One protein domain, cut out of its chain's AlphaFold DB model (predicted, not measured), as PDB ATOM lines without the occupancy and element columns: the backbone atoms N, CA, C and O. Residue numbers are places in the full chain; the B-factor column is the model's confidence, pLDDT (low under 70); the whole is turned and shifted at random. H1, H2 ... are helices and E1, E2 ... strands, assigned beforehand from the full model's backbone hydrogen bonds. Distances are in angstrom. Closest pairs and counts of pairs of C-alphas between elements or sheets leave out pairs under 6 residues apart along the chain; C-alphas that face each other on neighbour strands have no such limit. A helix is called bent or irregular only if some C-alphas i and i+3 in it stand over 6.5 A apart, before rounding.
ATOM      1  N   PRO A 706      42.698  51.142  -7.171       86.69
ATOM      2  CA  PRO A 706      42.426  49.707  -7.049       86.69
ATOM      3  C   PRO A 706      42.897  48.848  -8.220       86.69
ATOM      4  O   PRO A 706      43.210  47.679  -8.042       86.69
ATOM      5  N   ASP A 707      42.971  49.427  -9.413       87.69
ATOM      6  CA  ASP A 707      43.483  48.801 -10.634       87.69
ATOM      7  C   ASP A 707      44.982  48.467 -10.567       87.69
ATOM      8  O   ASP A 707      45.468  47.646 -11.341       87.69
ATOM      9  N   THR A 708      45.715  49.062  -9.624       88.56
ATOM     10  CA  THR A 708      47.134  48.755  -9.378       88.56
ATOM     11  C   THR A 708      47.345  47.626  -8.368       88.56
ATOM     12  O   THR A 708      48.480  47.185  -8.159       88.56
ATOM     13  N   TRP A 709      46.275  47.165  -7.716       90.88
ATOM     14  CA  TRP A 709      46.337  46.174  -6.649       90.88
ATOM     15  C   TRP A 709      46.274  44.759  -7.219       90.88
ATOM     16  O   TRP A 709      45.603  44.493  -8.211       90.88
ATOM     17  N   GLU A 710      46.945  43.827  -6.548       93.06
ATOM     18  CA  GLU A 710      46.749  42.396  -6.774       93.06
ATOM     19  C   GLU A 710      46.107  41.810  -5.527       93.06
ATOM     20  O   GLU A 710      46.710  41.831  -4.458       93.06
ATOM     21  N   MET A 711      44.873  41.333  -5.647       92.25
ATOM     22  CA  MET A 711      44.142  40.758  -4.521       92.25
ATOM     23  C   MET A 711      44.709  39.378  -4.174       92.25
ATOM     24  O   MET A 711      44.961  38.568  -5.067       92.25
ATOM     25  N   SER A 712      44.894  39.092  -2.886       92.00
ATOM     26  CA  SER A 712      45.319  37.762  -2.423       92.00
ATOM     27  C   SER A 712      44.157  36.774  -2.290       92.00
ATOM     28  O   SER A 712      44.381  35.565  -2.296       92.00
ATOM     29  N   GLY A 713      42.930  37.282  -2.122       91.88
ATOM     30  CA  GLY A 713      41.766  36.488  -1.729       91.88
ATOM     31  C   GLY A 713      41.709  36.141  -0.236       91.88
ATOM     32  O   GLY A 713      40.777  35.459   0.180       91.88
ATOM     33  N   ARG A 714      42.667  36.592   0.586       93.50
ATOM     34  CA  ARG A 714      42.668  36.344   2.036       93.50
ATOM     35  C   ARG A 714      41.753  37.306   2.788       93.50
ATOM     36  O   ARG A 714      41.703  38.506   2.507       93.50
ATOM     37  N   ILE A 715      41.098  36.750   3.804       93.25
ATOM     38  CA  ILE A 715      40.227  37.451   4.742       93.25
ATOM     39  C   ILE A 715      40.884  37.402   6.116       93.25
ATOM     40  O   ILE A 715      41.209  36.329   6.626       93.25
ATOM     41  N   LEU A 716      41.073  38.576   6.696       94.25
ATOM     42  CA  LEU A 716      41.590  38.786   8.033       94.25
ATOM     43  C   LEU A 716      40.476  39.338   8.929       94.25
ATOM     44  O   LEU A 716      39.545  39.982   8.439       94.25
ATOM     45  N   PHE A 717      40.578  39.101  10.236       92.38
ATOM     46  CA  PHE A 717      39.588  39.532  11.220       92.38
ATOM     47  C   PHE A 717      40.273  40.290  12.355       92.38
ATOM     48  O   PHE A 717      41.289  39.831  12.874       92.38
ATOM     49  N   GLY A 718      39.704  41.435  12.722       88.19
ATOM     50  CA  GLY A 718      40.151  42.288  13.818       88.19
ATOM     51  C   GLY A 718      39.007  42.624  14.771       88.19
ATOM     52  O   GLY A 718      37.865  42.206  14.568       88.19
ATOM     53  N   ASN A 719      39.316  43.389  15.822       84.25
ATOM     54  CA  ASN A 719      38.343  43.823  16.836       84.25
ATOM     55  C   ASN A 719      37.562  42.652  17.487       84.25
ATOM     56  O   ASN A 719      36.358  42.725  17.719       84.25
ATOM     57  N   GLY A 720      38.247  41.529  17.734       80.19
ATOM     58  CA  GLY A 720      37.659  40.345  18.374       80.19
ATOM     59  C   GLY A 720      36.718  39.515  17.491       80.19
ATOM     60  O   GLY A 720      36.125  38.561  17.991       80.19
ATOM     61  N   LEU A 721      36.583  39.840  16.200       85.62
ATOM     62  CA  LEU A 721      35.843  39.018  15.243       85.62
ATOM     63  C   LEU A 721      36.642  37.777  14.835       85.62
ATOM     64  O   LEU A 721      37.872  37.800  14.771       85.62
ATOM     65  N   GLY A 722      35.921  36.712  14.493       85.81
ATOM     66  CA  GLY A 722      36.495  35.474  13.980       85.81
ATOM     67  C   GLY A 722      35.749  34.927  12.758       85.81
ATOM     68  O   GLY A 722      34.643  35.379  12.433       85.81
ATOM     69  N   PRO A 723      36.339  33.943  12.052       85.12
ATOM     70  CA  PRO A 723      35.747  33.340  10.855       85.12
ATOM     71  C   PRO A 723      34.378  32.693  11.108       85.12
ATOM     72  O   PRO A 723      33.557  32.598  10.192       85.12
ATOM     73  N   GLU A 724      34.095  32.274  12.340       85.38
ATOM     74  CA  GLU A 724      32.831  31.662  12.744       85.38
ATOM     75  C   GLU A 724      31.617  32.572  12.496       85.38
ATOM     76  O   GLU A 724      30.559  32.071  12.110       85.38
ATOM     77  N   TRP A 725      31.794  33.896  12.571       79.75
ATOM     78  CA  TRP A 725      30.744  34.904  12.357       79.75
ATOM     79  C   TRP A 725      30.272  34.986  10.897       79.75
ATOM     80  O   TRP A 725      29.192  35.516  10.607       79.75
ATOM     81  N   PHE A 726      31.069  34.434   9.978       81.06
ATOM     82  CA  PHE A 726      30.876  34.524   8.529       81.06
ATOM     83  C   PHE A 726      30.859  33.158   7.843       81.06
ATOM     84  O   PHE A 726      30.908  33.072   6.620       81.06
ATOM     85  N   SER A 727      30.777  32.078   8.618       73.38
ATOM     86  CA  SER A 727      30.907  30.706   8.122       73.38
ATOM     87  C   SER A 727      29.710  30.198   7.295       73.38
ATOM     88  O   SER A 727      29.803  29.120   6.707       73.38
ATOM     89  N   GLN A 728      28.605  30.954   7.203       70.88
ATOM     90  CA  GLN A 728      27.342  30.498   6.604       70.88
ATOM     91  C   GLN A 728      26.755  31.465   5.560       70.88
ATOM     92  O   GLN A 728      26.763  32.684   5.734       70.88
ATOM     93  N   GLY A 729      26.172  30.887   4.500       75.12
ATOM     94  CA  GLY A 729      25.291  31.570   3.546       75.12
ATOM     95  C   GLY A 729      25.917  32.746   2.789       75.12
ATOM     96  O   GLY A 729      27.106  32.754   2.464       75.12
ATOM     97  N   THR A 730      25.095  33.762   2.525       73.69
ATOM     98  CA  THR A 730      25.450  34.994   1.802       73.69
ATOM     99  C   THR A 730      26.563  35.802   2.476       73.69
ATOM    100  O   THR A 730      27.281  36.528   1.787       73.69
ATOM    101  N   ARG A 731      26.784  35.641   3.793       82.50
ATOM    102  CA  ARG A 731      27.863  36.331   4.518       82.50
ATOM    103  C   ARG A 731      29.247  35.938   3.997       82.50
ATOM    104  O   ARG A 731      30.068  36.812   3.717       82.50
ATOM    105  N   LYS A 732      29.474  34.634   3.802       84.44
ATOM    106  CA  LYS A 732      30.722  34.099   3.241       84.44
ATOM    107  C   LYS A 732      30.921  34.554   1.798       84.44
ATOM    108  O   LYS A 732      31.979  35.059   1.453       84.44
ATOM    109  N   GLU A 733      29.879  34.450   0.976       85.38
ATOM    110  CA  GLU A 733      29.940  34.835  -0.440       85.38
ATOM    111  C   GLU A 733      30.244  36.325  -0.643       85.38
ATOM    112  O   GLU A 733      30.907  36.714  -1.608       85.38
ATOM    113  N   VAL A 734      29.742  37.194   0.238       85.19
ATOM    114  CA  VAL A 734      30.056  38.626   0.193       85.19
ATOM    115  C   VAL A 734      31.514  38.874   0.571       85.19
ATOM    116  O   VAL A 734      32.170  39.653  -0.121       85.19
ATOM    117  N   LEU A 735      32.041  38.193   1.592       87.19
ATOM    118  CA  LEU A 735      33.450  38.317   1.962       87.19
ATOM    119  C   LEU A 735      34.396  37.734   0.911       87.19
ATOM    120  O   LEU A 735      35.375  38.392   0.575       87.19
ATOM    121  N   ASP A 736      34.085  36.572   0.340       89.25
ATOM    122  CA  ASP A 736      34.892  35.956  -0.720       89.25
ATOM    123  C   ASP A 736      34.957  36.878  -1.950       89.25
ATOM    124  O   ASP A 736      36.026  37.092  -2.527       89.25
ATOM    125  N   ARG A 737      33.834  37.515  -2.316       87.31
ATOM    126  CA  ARG A 737      33.822  38.537  -3.375       87.31
ATOM    127  C   ARG A 737      34.620  39.777  -2.984       87.31
ATOM    128  O   ARG A 737      35.406  40.259  -3.802       87.31
ATOM    129  N   ALA A 738      34.466  40.278  -1.758       87.56
ATOM    130  CA  ALA A 738      35.210  41.441  -1.274       87.56
ATOM    131  C   ALA A 738      36.726  41.179  -1.248       87.56
ATOM    132  O   ALA A 738      37.501  42.041  -1.658       87.56
ATOM    133  N   ALA A 739      37.147  39.970  -0.877       89.06
ATOM    134  CA  ALA A 739      38.538  39.528  -0.891       89.06
ATOM    135  C   ALA A 739      39.109  39.397  -2.313       89.06
ATOM    136  O   ALA A 739      40.317  39.497  -2.505       89.06
ATOM    137  N   GLN A 740      38.248  39.249  -3.323       88.81
ATOM    138  CA  GLN A 740      38.597  39.347  -4.748       88.81
ATOM    139  C   GLN A 740      38.510  40.785  -5.290       88.81
ATOM    140  O   GLN A 740      38.697  41.018  -6.484       88.81
ATOM    141  N   GLY A 741      38.216  41.773  -4.437       80.88
ATOM    142  CA  GLY A 741      38.070  43.176  -4.821       80.88
ATOM    143  C   GLY A 741      36.726  43.496  -5.485       80.88
ATOM    144  O   GLY A 741      36.561  44.577  -6.058       80.88
ATOM    145  N   VAL A 742      35.741  42.599  -5.410       78.38
ATOM    146  CA  VAL A 742      34.420  42.705  -6.047       78.38
ATOM    147  C   VAL A 742      33.331  42.898  -4.980       78.38
ATOM    148  O   VAL A 742      33.405  42.351  -3.892       78.38
ATOM    149  N   GLY A 743      32.286  43.685  -5.260       66.75
ATOM    150  CA  GLY A 743      31.095  43.749  -4.390       66.75
ATOM    151  C   GLY A 743      31.018  44.894  -3.367       66.75
ATOM    152  O   GLY A 743      29.949  45.096  -2.799       66.75
ATOM    153  N   ALA A 744      32.064  45.711  -3.185       65.81
ATOM    154  CA  ALA A 744      31.944  46.967  -2.428       65.81
ATOM    155  C   ALA A 744      31.266  48.053  -3.288       65.81
ATOM    156  O   ALA A 744      31.724  48.324  -4.400       65.81
ATOM    157  N   ARG A 745      30.187  48.672  -2.785       60.03
ATOM    158  CA  ARG A 745      29.406  49.712  -3.495       60.03
ATOM    159  C   ARG A 745      30.051  51.106  -3.495       60.03
ATOM    160  O   ARG A 745      29.518  52.017  -4.126       60.03
ATOM    161  N   GLU A 746      31.176  51.269  -2.811       65.06
ATOM    162  CA  GLU A 746      31.853  52.555  -2.673       65.06
ATOM    163  C   GLU A 746      32.526  53.009  -3.976       65.06
ATOM    164  O   GLU A 746      33.191  52.230  -4.665       65.06
ATOM    165  N   ARG A 747      32.359  54.297  -4.310       58.91
ATOM    166  CA  ARG A 747      32.844  54.893  -5.573       58.91
ATOM    167  C   ARG A 747      34.372  54.962  -5.663       58.91
ATOM    168  O   ARG A 747      34.899  55.010  -6.769       58.91
ATOM    169  N   ALA A 748      35.070  54.967  -4.527       67.88
ATOM    170  CA  ALA A 748      36.526  55.026  -4.460       67.88
ATOM    171  C   ALA A 748      37.040  54.045  -3.399       67.88
ATOM    172  O   ALA A 748      37.053  54.352  -2.210       67.88
ATOM    173  N   LYS A 749      37.467  52.854  -3.828       83.12
ATOM    174  CA  LYS A 749      38.172  51.918  -2.944       83.12
ATOM    175  C   LYS A 749      39.587  52.457  -2.730       83.12
ATOM    176  O   LYS A 749      40.269  52.774  -3.700       83.12
ATOM    177  N   LYS A 750      40.025  52.544  -1.477       88.88
ATOM    178  CA  LYS A 750      41.401  52.901  -1.109       88.88
ATOM    179  C   LYS A 750      41.922  51.931  -0.051       88.88
ATOM    180  O   LYS A 750      41.122  51.365   0.698       88.88
ATOM    181  N   LEU A 751      43.238  51.740   0.012       90.44
ATOM    182  CA  LEU A 751      43.837  51.042   1.151       90.44
ATOM    183  C   LEU A 751      43.644  51.886   2.412       90.44
ATOM    184  O   LEU A 751      43.694  53.115   2.343       90.44
ATOM    185  N   PHE A 752      43.450  51.226   3.554       92.00
ATOM    186  CA  PHE A 752      43.316  51.886   4.861       92.00
ATOM    187  C   PHE A 752      42.170  52.907   4.940       92.00
ATOM    188  O   PHE A 752      42.261  53.889   5.670       92.00
ATOM    189  N   VAL A 753      41.092  52.691   4.186       90.94
ATOM    190  CA  VAL A 753      39.846  53.457   4.306       90.94
ATOM    191  C   VAL A 753      38.738  52.504   4.718       90.94
ATOM    192  O   VAL A 753      38.655  51.393   4.195       90.94
ATOM    193  N   ALA A 754      37.918  52.935   5.675       90.62
ATOM    194  CA  ALA A 754      36.763  52.187   6.137       90.62
ATOM    195  C   ALA A 754      35.753  52.004   4.999       90.62
ATOM    196  O   ALA A 754      35.319  52.971   4.371       90.62
ATOM    197  N   LEU A 755      35.395  50.754   4.721       89.69
ATOM    198  CA  LEU A 755      34.425  50.367   3.703       89.69
ATOM    199  C   LEU A 755      33.369  49.469   4.333       89.69
ATOM    200  O   LEU A 755      33.630  48.786   5.321       89.69
ATOM    201  N   HIS A 756      32.188  49.429   3.721       88.25
ATOM    202  CA  HIS A 756      31.152  48.486   4.113       88.25
ATOM    203  C   HIS A 756      30.582  47.715   2.920       88.25
ATOM    204  O   HIS A 756      30.605  48.175   1.772       88.25
ATOM    205  N   ALA A 757      30.059  46.526   3.206       87.00
ATOM    206  CA  ALA A 757      29.272  45.718   2.282       87.00
ATOM    207  C   ALA A 757      28.030  45.164   2.988       87.00
ATOM    208  O   ALA A 757      28.013  45.005   4.205       87.00
ATOM    209  N   HIS A 758      26.979  44.887   2.218       86.00
ATOM    210  CA  HIS A 758      25.743  44.311   2.746       86.00
ATOM    211  C   HIS A 758      25.828  42.787   2.662       86.00
ATOM    212  O   HIS A 758      26.214  42.271   1.611       86.00
ATOM    213  N   LEU A 759      25.448  42.085   3.729       78.56
ATOM    214  CA  LEU A 759      25.586  40.629   3.811       78.56
ATOM    215  C   LEU A 759      24.299  39.880   3.421       78.56
ATOM    216  O   LEU A 759      24.350  39.028   2.539       78.56
ATOM    217  N   ASP A 760      23.146  40.226   4.004       70.56
ATOM    218  CA  ASP A 760      21.851  39.581   3.723       70.56
ATOM    219  C   ASP A 760      20.810  40.597   3.253       70.56
ATOM    220  O   ASP A 760      20.363  41.422   4.041       70.56
ATOM    221  N   SER A 761      20.451  40.580   1.963       66.06
ATOM    222  CA  SER A 761      19.349  41.369   1.368       66.06
ATOM    223  C   SER A 761      19.353  42.888   1.660       66.06
ATOM    224  O   SER A 761      18.431  43.612   1.282       66.06
ATOM    225  N   GLY A 762      20.421  43.400   2.279       70.19
ATOM    226  CA  GLY A 762      20.561  44.760   2.773       70.19
ATOM    227  C   GLY A 762      20.187  45.002   4.239       70.19
ATOM    228  O   GLY A 762      20.316  46.158   4.625       70.19
ATOM    229  N   SER A 763      19.747  44.017   5.031       73.12
ATOM    230  CA  SER A 763      19.442  44.180   6.469       73.12
ATOM    231  C   SER A 763      20.664  44.048   7.379       73.12
ATOM    232  O   SER A 763      20.670  44.621   8.461       73.12
ATOM    233  N   GLU A 764      21.705  43.359   6.911       83.88
ATOM    234  CA  GLU A 764      22.961  43.143   7.636       83.88
ATOM    235  C   GLU A 764      24.146  43.784   6.912       83.88
ATOM    236  O   GLU A 764      24.155  43.901   5.677       83.88
ATOM    237  N   GLY A 765      25.174  44.154   7.674       87.69
ATOM    238  CA  GLY A 765      26.354  44.849   7.168       87.69
ATOM    239  C   GLY A 765      27.661  44.268   7.693       87.69
ATOM    240  O   GLY A 765      27.729  43.733   8.795       87.69
ATOM    241  N   VAL A 766      28.725  44.418   6.911       89.50
ATOM    242  CA  VAL A 766      30.104  44.198   7.350       89.50
ATOM    243  C   VAL A 766      30.916  45.453   7.100       89.50
ATOM    244  O   VAL A 766      30.772  46.071   6.045       89.50
ATOM    245  N   THR A 767      31.775  45.804   8.049       91.12
ATOM    246  CA  THR A 767      32.797  46.834   7.887       91.12
ATOM    247  C   THR A 767      34.168  46.179   7.733       91.12
ATOM    248  O   THR A 767      34.547  45.294   8.507       91.12
ATOM    249  N   PHE A 768      34.917  46.622   6.726       92.88
ATOM    250  CA  PHE A 768      36.254  46.133   6.425       92.88
ATOM    251  C   PHE A 768      37.150  47.232   5.848       92.88
ATOM    252  O   PHE A 768      36.686  48.283   5.405       92.88
ATOM    253  N   VAL A 769      38.456  46.983   5.839       93.94
ATOM    254  CA  VAL A 769      39.476  47.813   5.183       93.94
ATOM    255  C   VAL A 769      40.331  46.935   4.272       93.94
ATOM    256  O   VAL A 769      40.587  45.774   4.584       93.94
ATOM    257  N   TYR A 770      40.793  47.480   3.146       94.69
ATOM    258  CA  TYR A 770      41.834  46.823   2.353       94.69
ATOM    259  C   TYR A 770      43.200  47.092   2.981       94.69
ATOM    260  O   TYR A 770      43.551  48.251   3.242       94.69
ATOM    261  N   VAL A 771      43.969  46.030   3.203       95.19
ATOM    262  CA  VAL A 771      45.289  46.085   3.835       95.19
ATOM    263  C   VAL A 771      46.330  45.419   2.949       95.19
ATOM    264  O   VAL A 771      46.074  44.420   2.284       95.19
ATOM    265  N   LEU A 772      47.531  45.990   2.926       94.56
ATOM    266  CA  LEU A 772      48.661  45.406   2.212       94.56
ATOM    267  C   LEU A 772      49.100  44.116   2.920       94.56
ATOM    268  O   LEU A 772      49.141  44.089   4.150       94.56
ATOM    269  N   ALA A 773      49.512  43.086   2.182       93.88
ATOM    270  CA  ALA A 773      50.061  41.812   2.664       93.88
ATOM    271  C   ALA A 773      51.600  41.741   2.488       93.88
ATOM    272  O   ALA A 773      52.174  42.569   1.770       93.88
ATOM    273  N   PRO A 774      52.317  40.846   3.204       88.94
ATOM    274  CA  PRO A 774      53.787  40.793   3.169       88.94
ATOM    275  C   PRO A 774      54.382  40.474   1.790       88.94
ATOM    276  O   PRO A 774      55.526  40.819   1.513       88.94
ATOM    277  N   ASP A 775      53.609  39.833   0.920       88.00
ATOM    278  CA  ASP A 775      53.966  39.507  -0.460       88.00
ATOM    279  C   ASP A 775      53.653  40.644  -1.454       88.00
ATOM    280  O   ASP A 775      53.892  40.494  -2.654       88.00
ATOM    281  N   GLY A 776      53.120  41.776  -0.984       88.38
ATOM    282  CA  GLY A 776      52.718  42.912  -1.816       88.38
ATOM    283  C   GLY A 776      51.326  42.785  -2.439       88.38
ATOM    284  O   GLY A 776      50.961  43.631  -3.258       88.38
ATOM    285  N   ARG A 777      50.544  41.760  -2.073       94.25
ATOM    286  CA  ARG A 777      49.123  41.646  -2.434       94.25
ATOM    287  C   ARG A 777      48.223  42.382  -1.443       94.25
ATOM    288  O   ARG A 777      48.689  42.891  -0.429       94.25
ATOM    289  N   VAL A 778      46.936  42.475  -1.749       94.38
ATOM    290  CA  VAL A 778      45.933  43.148  -0.916       94.38
ATOM    291  C   VAL A 778      44.983  42.115  -0.310       94.38
ATOM    292  O   VAL A 778      44.328  41.369  -1.039       94.38
ATOM    293  N   ASP A 779      44.919  42.108   1.021       95.38
ATOM    294  CA  ASP A 779      43.975  41.344   1.842       95.38
ATOM    295  C   ASP A 779      42.802  42.262   2.247       95.38
ATOM    296  O   ASP A 779      42.900  43.496   2.182       95.38
ATOM    297  N   ILE A 780      41.698  41.677   2.721       94.12
ATOM    298  CA  ILE A 780      40.682  42.427   3.476       94.12
ATOM    299  C   ILE A 780      40.835  42.161   4.970       94.12
ATOM    300  O   ILE A 780      41.078  41.027   5.368       94.12
ATOM    301  N   LEU A 781      40.655  43.193   5.792       94.94
ATOM    302  CA  LEU A 781      40.566  43.093   7.247       94.94
ATOM    303  C   LEU A 781      39.173  43.525   7.693       94.94
ATOM    304  O   LEU A 781      38.809  44.696   7.566       94.94
ATOM    305  N   VAL A 782      38.398  42.567   8.185       93.75
ATOM    306  CA  VAL A 782      37.033  42.740   8.689       93.75
ATOM    307  C   VAL A 782      37.089  43.055  10.180       93.75
ATOM    308  O   VAL A 782      37.718  42.320  10.931       93.75
ATOM    309  N   TYR A 783      36.430  44.125  10.619       92.44
ATOM    310  CA  TYR A 783      36.495  44.571  12.023       92.44
ATOM    311  C   TYR A 783      35.157  45.052  12.595       92.44
ATOM    312  O   TYR A 783      35.087  45.496  13.740       92.44
ATOM    313  N   GLY A 784      34.082  44.950  11.813       90.25
ATOM    314  CA  GLY A 784      32.732  45.213  12.287       90.25
ATOM    315  C   GLY A 784      31.714  44.372  11.539       90.25
ATOM    316  O   GLY A 784      31.842  44.149  10.336       90.25
ATOM    317  N   VAL A 785      30.679  43.939  12.243       90.19
ATOM    318  CA  VAL A 785      29.517  43.266  11.665       90.19
ATOM    319  C   VAL A 785      28.259  43.795  12.336       90.19
ATOM    320  O   VAL A 785      28.271  44.143  13.515       90.19
ATOM    321  N   SER A 786      27.204  43.933  11.550       88.38
ATOM    322  CA  SER A 786      25.919  44.481  11.956       88.38
ATOM    323  C   SER A 786      24.830  43.481  11.601       88.38
ATOM    324  O   SER A 786      24.768  43.008  10.462       88.38
ATOM    325  N   ASP A 787      23.991  43.170  12.579       83.00
ATOM    326  CA  ASP A 787      22.810  42.315  12.455       83.00
ATOM    327  C   ASP A 787      21.523  43.119  12.199       83.00
ATOM    328  O   ASP A 787      20.479  42.536  11.904       83.00
ATOM    329  N   ASN A 788      21.585  44.454  12.281       80.19
ATOM    330  CA  ASN A 788      20.413  45.315  12.203       80.19
ATOM    331  C   ASN A 788      20.689  46.648  11.484       80.19
ATOM    332  O   ASN A 788      21.701  47.319  11.702       80.19
ATOM    333  N   ARG A 789      19.734  47.085  10.654       83.06
ATOM    334  CA  ARG A 789      19.837  48.308   9.841       83.06
ATOM    335  C   ARG A 789      18.541  49.108   9.860       83.06
ATOM    336  O   ARG A 789      17.453  48.569   9.675       83.06
ATOM    337  N   SER A 790      18.670  50.430   9.960       78.81
ATOM    338  CA  SER A 790      17.565  51.381   9.803       78.81
ATOM    339  C   SER A 790      17.954  52.475   8.807       78.81
ATOM    340  O   SER A 790      18.825  53.303   9.072       78.81
ATOM    341  N   GLY A 791      17.352  52.483   7.616       79.81
ATOM    342  CA  GLY A 791      17.740  53.424   6.555       79.81
ATOM    343  C   GLY A 791      19.149  53.133   6.028       79.81
ATOM    344  O   GLY A 791      19.390  52.038   5.549       79.81
ATOM    345  N   ASN A 792      20.088  54.082   6.090       75.00
ATOM    346  CA  ASN A 792      21.517  53.852   5.785       75.00
ATOM    347  C   ASN A 792      22.377  53.694   7.048       75.00
ATOM    348  O   ASN A 792      23.600  53.800   6.977       75.00
ATOM    349  N   ARG A 793      21.725  53.461   8.190       83.12
ATOM    350  CA  ARG A 793      22.376  53.390   9.489       83.12
ATOM    351  C   ARG A 793      22.484  51.946   9.956       83.12
ATOM    352  O   ARG A 793      21.508  51.203   9.829       83.12
ATOM    353  N   TYR A 794      23.625  51.590  10.524       85.19
ATOM    354  CA  TYR A 794      23.945  50.248  11.003       85.19
ATOM    355  C   TYR A 794      24.157  50.259  12.509       85.19
ATOM    356  O   TYR A 794      24.804  51.161  13.048       85.19
ATOM    357  N   GLU A 795      23.604  49.257  13.175       87.56
ATOM    358  CA  GLU A 795      23.914  48.950  14.567       87.56
ATOM    359  C   GLU A 795      25.048  47.923  14.569       87.56
ATOM    360  O   GLU A 795      24.865  46.784  14.135       87.56
ATOM    361  N   TRP A 796      26.254  48.353  14.939       87.44
ATOM    362  CA  TRP A 796      27.441  47.503  14.882       87.44
ATOM    363  C   TRP A 796      27.614  46.738  16.189       87.44
ATOM    364  O   TRP A 796      27.577  47.313  17.278       87.44
ATOM    365  N   LEU A 797      27.839  45.431  16.084       82.50
ATOM    366  CA  LEU A 797      28.006  44.583  17.254       82.50
ATOM    367  C   LEU A 797      29.278  44.970  18.024       82.50
ATOM    368  O   LEU A 797      30.354  45.109  17.447       82.50
ATOM    369  N   GLY A 798      29.139  45.126  19.343       70.62
ATOM    370  CA  GLY A 798      30.260  45.347  20.260       70.62
ATOM    371  C   GLY A 798      30.723  46.798  20.437       70.62
ATOM    372  O   GLY A 798      31.612  47.021  21.253       70.62
ATOM    373  N   THR A 799      30.136  47.788  19.752       70.62
ATOM    374  CA  THR A 799      30.545  49.201  19.916       70.62
ATOM    375  C   THR A 799      29.819  49.926  21.048       70.62
ATOM    376  O   THR A 799      30.336  50.907  21.570       70.62
ATOM    377  N   GLY A 800      28.620  49.472  21.436       63.91
ATOM    378  CA  GLY A 800      27.778  50.141  22.441       63.91
ATOM    379  C   GLY A 800      27.211  51.497  21.991       63.91
ATOM    380  O   GLY A 800      26.387  52.091  22.686       63.91
ATOM    381  N   GLU A 801      27.621  51.969  20.818       61.03
ATOM    382  CA  GLU A 801      27.084  53.129  20.127       61.03
ATOM    383  C   GLU A 801      25.873  52.662  19.314       61.03
ATOM    384  O   GLU A 801      25.942  51.646  18.625       61.03
ATOM    385  N   GLY A 802      24.737  53.362  19.415       73.56
ATOM    386  CA  GLY A 802      23.549  53.039  18.615       73.56
ATOM    387  C   GLY A 802      23.799  53.170  17.104       73.56
ATOM    388  O   GLY A 802      24.925  53.313  16.647       73.56
ATOM    389  N   PHE A 803      22.737  53.171  16.294       82.88
ATOM    390  CA  PHE A 803      22.846  53.281  14.832       82.88
ATOM    391  C   PHE A 803      23.846  54.360  14.360       82.88
ATOM    392  O   PHE A 803      23.706  55.530  14.716       82.88
ATOM    393  N   THR A 804      24.798  53.982  13.505       81.50
ATOM    394  CA  THR A 804      25.806  54.869  12.888       81.50
ATOM    395  C   THR A 804      25.628  54.923  11.372       81.50
ATOM    396  O   THR A 804      25.134  53.970  10.773       81.50
ATOM    397  N   ASP A 805      26.000  56.037  10.739       81.75
ATOM    398  CA  ASP A 805      25.834  56.225   9.294       81.75
ATOM    399  C   ASP A 805      27.058  55.673   8.542       81.75
ATOM    400  O   ASP A 805      28.135  56.262   8.591       81.75
ATOM    401  N   GLY A 806      26.889  54.575   7.796       82.50
ATOM    402  CA  GLY A 806      27.975  53.963   7.018       82.50
ATOM    403  C   GLY A 806      28.904  53.044   7.835       82.50
ATOM    404  O   GLY A 806      28.453  52.479   8.831       82.50
ATOM    405  N   PRO A 807      30.153  52.803   7.376       88.19
ATOM    406  CA  PRO A 807      31.086  51.888   8.041       88.19
ATOM    407  C   PRO A 807      31.530  52.411   9.412       88.19
ATOM    408  O   PRO A 807      31.555  53.621   9.632       88.19
ATOM    409  N   LEU A 808      31.962  51.505  10.300       87.88
ATOM    410  CA  LEU A 808      32.686  51.906  11.512       87.88
ATOM    411  C   LEU A 808      33.951  52.687  11.158       87.88
ATOM    412  O   LEU A 808      34.615  52.398  10.162       87.88
ATOM    413  N   ASP A 809      34.293  53.663  11.999       87.38
ATOM    414  CA  ASP A 809      35.513  54.437  11.825       87.38
ATOM    415  C   ASP A 809      36.760  53.548  11.953       87.38
ATOM    416  O   ASP A 809      36.794  52.554  12.682       87.38
ATOM    417  N   ILE A 810      37.825  53.930  11.255       89.12
ATOM    418  CA  ILE A 810      39.063  53.154  11.241       89.12
ATOM    419  C   ILE A 810      39.770  53.120  12.603       89.12
ATOM    420  O   ILE A 810      40.593  52.235  12.839       89.12
ATOM    421  N   SER A 811      39.450  54.042  13.514       87.00
ATOM    422  CA  SER A 811      39.940  54.041  14.898       87.00
ATOM    423  C   SER A 811      39.685  52.711  15.614       87.00
ATOM    424  O   SER A 811      40.575  52.261  16.336       87.00
ATOM    425  N   PHE A 812      38.577  52.022  15.315       86.38
ATOM    426  CA  PHE A 812      38.218  50.716  15.889       86.38
ATOM    427  C   PHE A 812      39.168  49.571  15.498       86.38
ATOM    428  O   PHE A 812      39.204  48.545  16.168       86.38
ATOM    429  N   VAL A 813      39.957  49.741  14.432       88.44
ATOM    430  CA  VAL A 813      40.956  48.756  13.978       88.44
ATOM    431  C   VAL A 813      42.371  49.344  13.917       88.44
ATOM    432  O   VAL A 813      43.326  48.661  13.567       88.44
ATOM    433  N   SER A 814      42.540  50.616  14.289       87.31
ATOM    434  CA  SER A 814      43.801  51.354  14.136       87.31
ATOM    435  C   SER A 814      44.962  50.803  14.971       87.31
ATOM    436  O   SER A 814      46.117  50.980  14.587       87.31
ATOM    437  N   LEU A 815      44.645  50.124  16.078       84.81
ATOM    438  CA  LEU A 815      45.594  49.460  16.974       84.81
ATOM    439  C   LEU A 815      45.686  47.946  16.733       84.81
ATOM    440  O   LEU A 815      46.456  47.270  17.413       84.81
ATOM    441  N   ASP A 816      44.913  47.402  15.788       88.50
ATOM    442  CA  ASP A 816      44.981  45.981  15.460       88.50
ATOM    443  C   ASP A 816      46.358  45.651  14.851       88.50
ATOM    444  O   ASP A 816      46.790  46.342  13.917       88.50
ATOM    445  N   PRO A 817      47.061  44.602  15.325       88.12
ATOM    446  CA  PRO A 817      48.389  44.256  14.824       88.12
ATOM    447  C   PRO A 817      48.444  44.088  13.302       88.12
ATOM    448  O   PRO A 817      49.422  44.491  12.670       88.12
ATOM    449  N   GLN A 818      47.395  43.534  12.690       89.38
ATOM    450  CA  GLN A 818      47.353  43.303  11.247       89.38
ATOM    451  C   GLN A 818      47.239  44.622  10.478       89.38
ATOM    452  O   GLN A 818      47.874  44.792   9.431       89.38
ATOM    453  N   PHE A 819      46.479  45.576  11.018       92.44
ATOM    454  CA  PHE A 819      46.332  46.911  10.450       92.44
ATOM    455  C   PHE A 819      47.614  47.740  10.587       92.44
ATOM    456  O   PHE A 819      48.073  48.332   9.602       92.44
ATOM    457  N   VAL A 820      48.225  47.740  11.778       89.19
ATOM    458  CA  VAL A 820      49.485  48.447  12.062       89.19
ATOM    459  C   VAL A 820      50.596  47.942  11.143       89.19
ATOM    460  O   VAL A 820      51.177  48.729  10.394       89.19
ATOM    461  N   GLN A 821      50.809  46.623  11.091       91.12
ATOM    462  CA  GLN A 821      51.830  46.021  10.229       91.12
ATOM    463  C   GLN A 821      51.590  46.327   8.748       91.12
ATOM    464  O   GLN A 821      52.535  46.527   7.986       91.12
ATOM    465  N   ALA A 822      50.333  46.355   8.298       91.81
ATOM    466  CA  ALA A 822      50.021  46.704   6.917       91.81
ATOM    467  C   ALA A 822      50.322  48.177   6.600       91.81
ATOM    468  O   ALA A 822      50.852  48.466   5.522       91.81
ATOM    469  N   ARG A 823      50.038  49.101   7.528       91.31
ATOM    470  CA  ARG A 823      50.388  50.525   7.385       91.31
ATOM    471  C   ARG A 823      51.893  50.750   7.380       91.31
ATOM    472  O   ARG A 823      52.378  51.507   6.541       91.31
ATOM    473  N   GLU A 824      52.626  50.085   8.263       89.12
ATOM    474  CA  GLU A 824      54.091  50.135   8.291       89.12
ATOM    475  C   GLU A 824      54.688  49.600   6.989       89.12
ATOM    476  O   GLU A 824      55.544  50.248   6.385       89.12
ATOM    477  N   ARG A 825      54.182  48.467   6.487       91.88
ATOM    478  CA  ARG A 825      54.611  47.910   5.196       91.88
ATOM    479  C   ARG A 825      54.309  48.853   4.036       91.88
ATOM    480  O   ARG A 825      55.137  48.994   3.145       91.88
ATOM    481  N   TRP A 826      53.172  49.546   4.054       89.81
ATOM    482  CA  TRP A 826      52.875  50.582   3.063       89.81
ATOM    483  C   TRP A 826      53.825  51.789   3.162       89.81
ATOM    484  O   TRP A 826      54.289  52.295   2.133       89.81
ATOM    485  N   ALA A 827      54.147  52.235   4.380       86.62
ATOM    486  CA  ALA A 827      55.107  53.314   4.616       86.62
ATOM    487  C   ALA A 827      56.513  52.938   4.117       86.62
ATOM    488  O   ALA A 827      57.189  53.762   3.506       86.62
ATOM    489  N   ARG A 828      56.901  51.670   4.285       84.38
ATOM    490  CA  ARG A 828      58.181  51.099   3.840       84.38
ATOM    491  C   ARG A 828      58.122  50.458   2.453       84.38
ATOM    492  O   ARG A 828      59.067  49.784   2.064       84.38
ATOM    493  N   ARG A 829      57.053  50.639   1.667       84.50
ATOM    494  CA  ARG A 829      56.873  49.904   0.394       84.50
ATOM    495  C   ARG A 829      58.024  50.116  -0.590       84.50
ATOM    496  O   ARG A 829      58.389  49.194  -1.304       84.50
ATOM    497  N   GLU A 830      58.609  51.313  -0.614       78.75
ATOM    498  CA  GLU A 830      59.743  51.636  -1.487       78.75
ATOM    499  C   GLU A 830      61.032  50.967  -1.011       78.75
ATOM    500  O   GLU A 830      61.836  50.537  -1.830       78.75
ATOM    501  N   GLU A 831      61.205  50.825   0.303       77.62
ATOM    502  CA  GLU A 831      62.303  50.076   0.911       77.62
ATOM    503  C   GLU A 831      62.132  48.572   0.672       77.62
ATOM    504  O   GLU A 831      63.065  47.918   0.223       77.62
ATOM    505  N   LEU A 832      60.928  48.028   0.865       71.69
ATOM    506  CA  LEU A 832      60.601  46.623   0.591       71.69
ATOM    507  C   LEU A 832      60.725  46.291  -0.903       71.69
ATOM    508  O   LEU A 832      61.212  45.224  -1.263       71.69
ATOM    509  N   ALA A 833      60.385  47.234  -1.784       69.62
ATOM    510  CA  ALA A 833      60.653  47.139  -3.216       69.62
ATOM    511  C   ALA A 833      62.148  47.278  -3.572       69.62
ATOM    512  O   ALA A 833      62.509  47.127  -4.735       69.62
ATOM    513  N   ARG A 834      63.044  47.591  -2.632       66.25
ATOM    514  CA  ARG A 834      64.497  47.699  -2.878       66.25
ATOM    515  C   ARG A 834      65.301  46.611  -2.162       66.25
ATOM    516  O   ARG A 834      66.267  46.120  -2.740       66.25
ATOM    517  N   ALA A 835      64.890  46.205  -0.961       55.50
ATOM    518  CA  ALA A 835      65.601  45.282  -0.072       55.50
ATOM    519  C   ALA A 835      65.812  43.880  -0.674       55.50
ATOM    520  O   ALA A 835      66.816  43.228  -0.407       55.50
ATOM    521  N   ASP A 836      64.913  43.449  -1.554       53.06
ATOM    522  CA  ASP A 836      64.939  42.106  -2.141       53.06
ATOM    523  C   ASP A 836      65.899  41.927  -3.321       53.06
ATOM    524  O   ASP A 836      66.180  40.802  -3.738       53.06
ATOM    525  N   GLY A 837      66.441  43.025  -3.855       46.66
ATOM    526  CA  GLY A 837      67.310  43.013  -5.034       46.66
ATOM    527  C   GLY A 837      68.705  42.411  -4.814       46.66
ATOM    528  O   GLY A 837      69.490  42.364  -5.758       46.66
TER     529      GLY A 837
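Overview. This is residues 706 to 837 of the 984 residues of an uncharacterized protein of Phytohabitans flavus (UniProt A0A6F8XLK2). A strongly twisted sheet of five strands curls round helix H2 on one face, while H4 packs slantwise on the opposite face and leads to H5, which is off the sheet at one end of the long axis. The bent far part of E4, with E5, makes the other end. The printed part has 132 residues, with five named helices and five named strands in the order E1 H1 H2 E2 E3 E4 E5 H3 H4 H5. The sheet is branched and mixed, with E1 parallel to E4 and the other neighbour pairs antiparallel, and the class is mixed, helices and strands. The whole is compact, with a radius of gyration of the C-alphas of 14.9 A, yet elongated, spanning 52 by 29 by 26 A.

Along the chain. E1, residues 711 to 717, begins at C-alpha 711 (44.142, 40.758, -4.521) and is 16.4 A long. H1 is residues 723 to 726, and H2, residues 729 to 739, is 16.1 A long. E2 is residues 755 to 758. E3, residues 765 to 772, is 22.9 A long, and E4, residues 778 to 790, is 31.4 A long and ends at C-alpha 790 (17.565, 51.381, 9.803). E5 is residues 793 to 796 and H3 is residues 810 to 813. H4, residues 817 to 827, is 15.2 A long; H5, residues 829 to 837, is 13.6 A long and ends at C-alpha 837 (67.310, 43.013, -5.034). H5 is irregular, but only just: C-alphas 833 and 836 are 6.7 A apart.

Arrangement. E2, E3, E4 and E5 form a meander, each strand the antiparallel neighbour of the one before. N 757 and O 766 of E2 and E3 are 3.0 A apart, N 769 and O 781 of E3 and E4 2.9 A, and N 790 and O 793 of E4 and E5 2.9 A, each within hydrogen-bond range. E1 is parallel to E4, with N 716 and O 780 within hydrogen-bond range at 2.8 A. E1 and E5 lie on one side of E4, E3 on the other side; E4 bends by 73 degrees at residue 787. The closest C-alphas of H2 and E1 are those of Ala 739 and Gly 713, 4.5 A apart. H4, on the opposite face from H2, has a height over the sheet of 9.5 A; its closest C-alpha pair with E3 is Ala 822 and Leu 772, 5.1 A. H1 and H3 only graze the sheet. H4 and H5 are close but not clearly touching, about perpendicular at 78 degrees, with the C-alphas of Arg 825 and Leu 832 closest at 7.7 A. Every O i to N i+4 pair is within hydrogen-bond range in H4, 6 of 7 in H2 and 3 of 5 in H5; H1 and H3 are too short for such a pair.

Size, cuts and confidence. The two C-alphas farthest apart are those of Ser 790 and Gly 837, 52.6 A. The printed part has no cut. The links H2 to E2 and E5 to H3 are long, with 15 and 13 residues. Mean pLDDT of the printed part is 83.6; residues 743 to 748, 761, 800 to 801 and 833 to 837 are under 70.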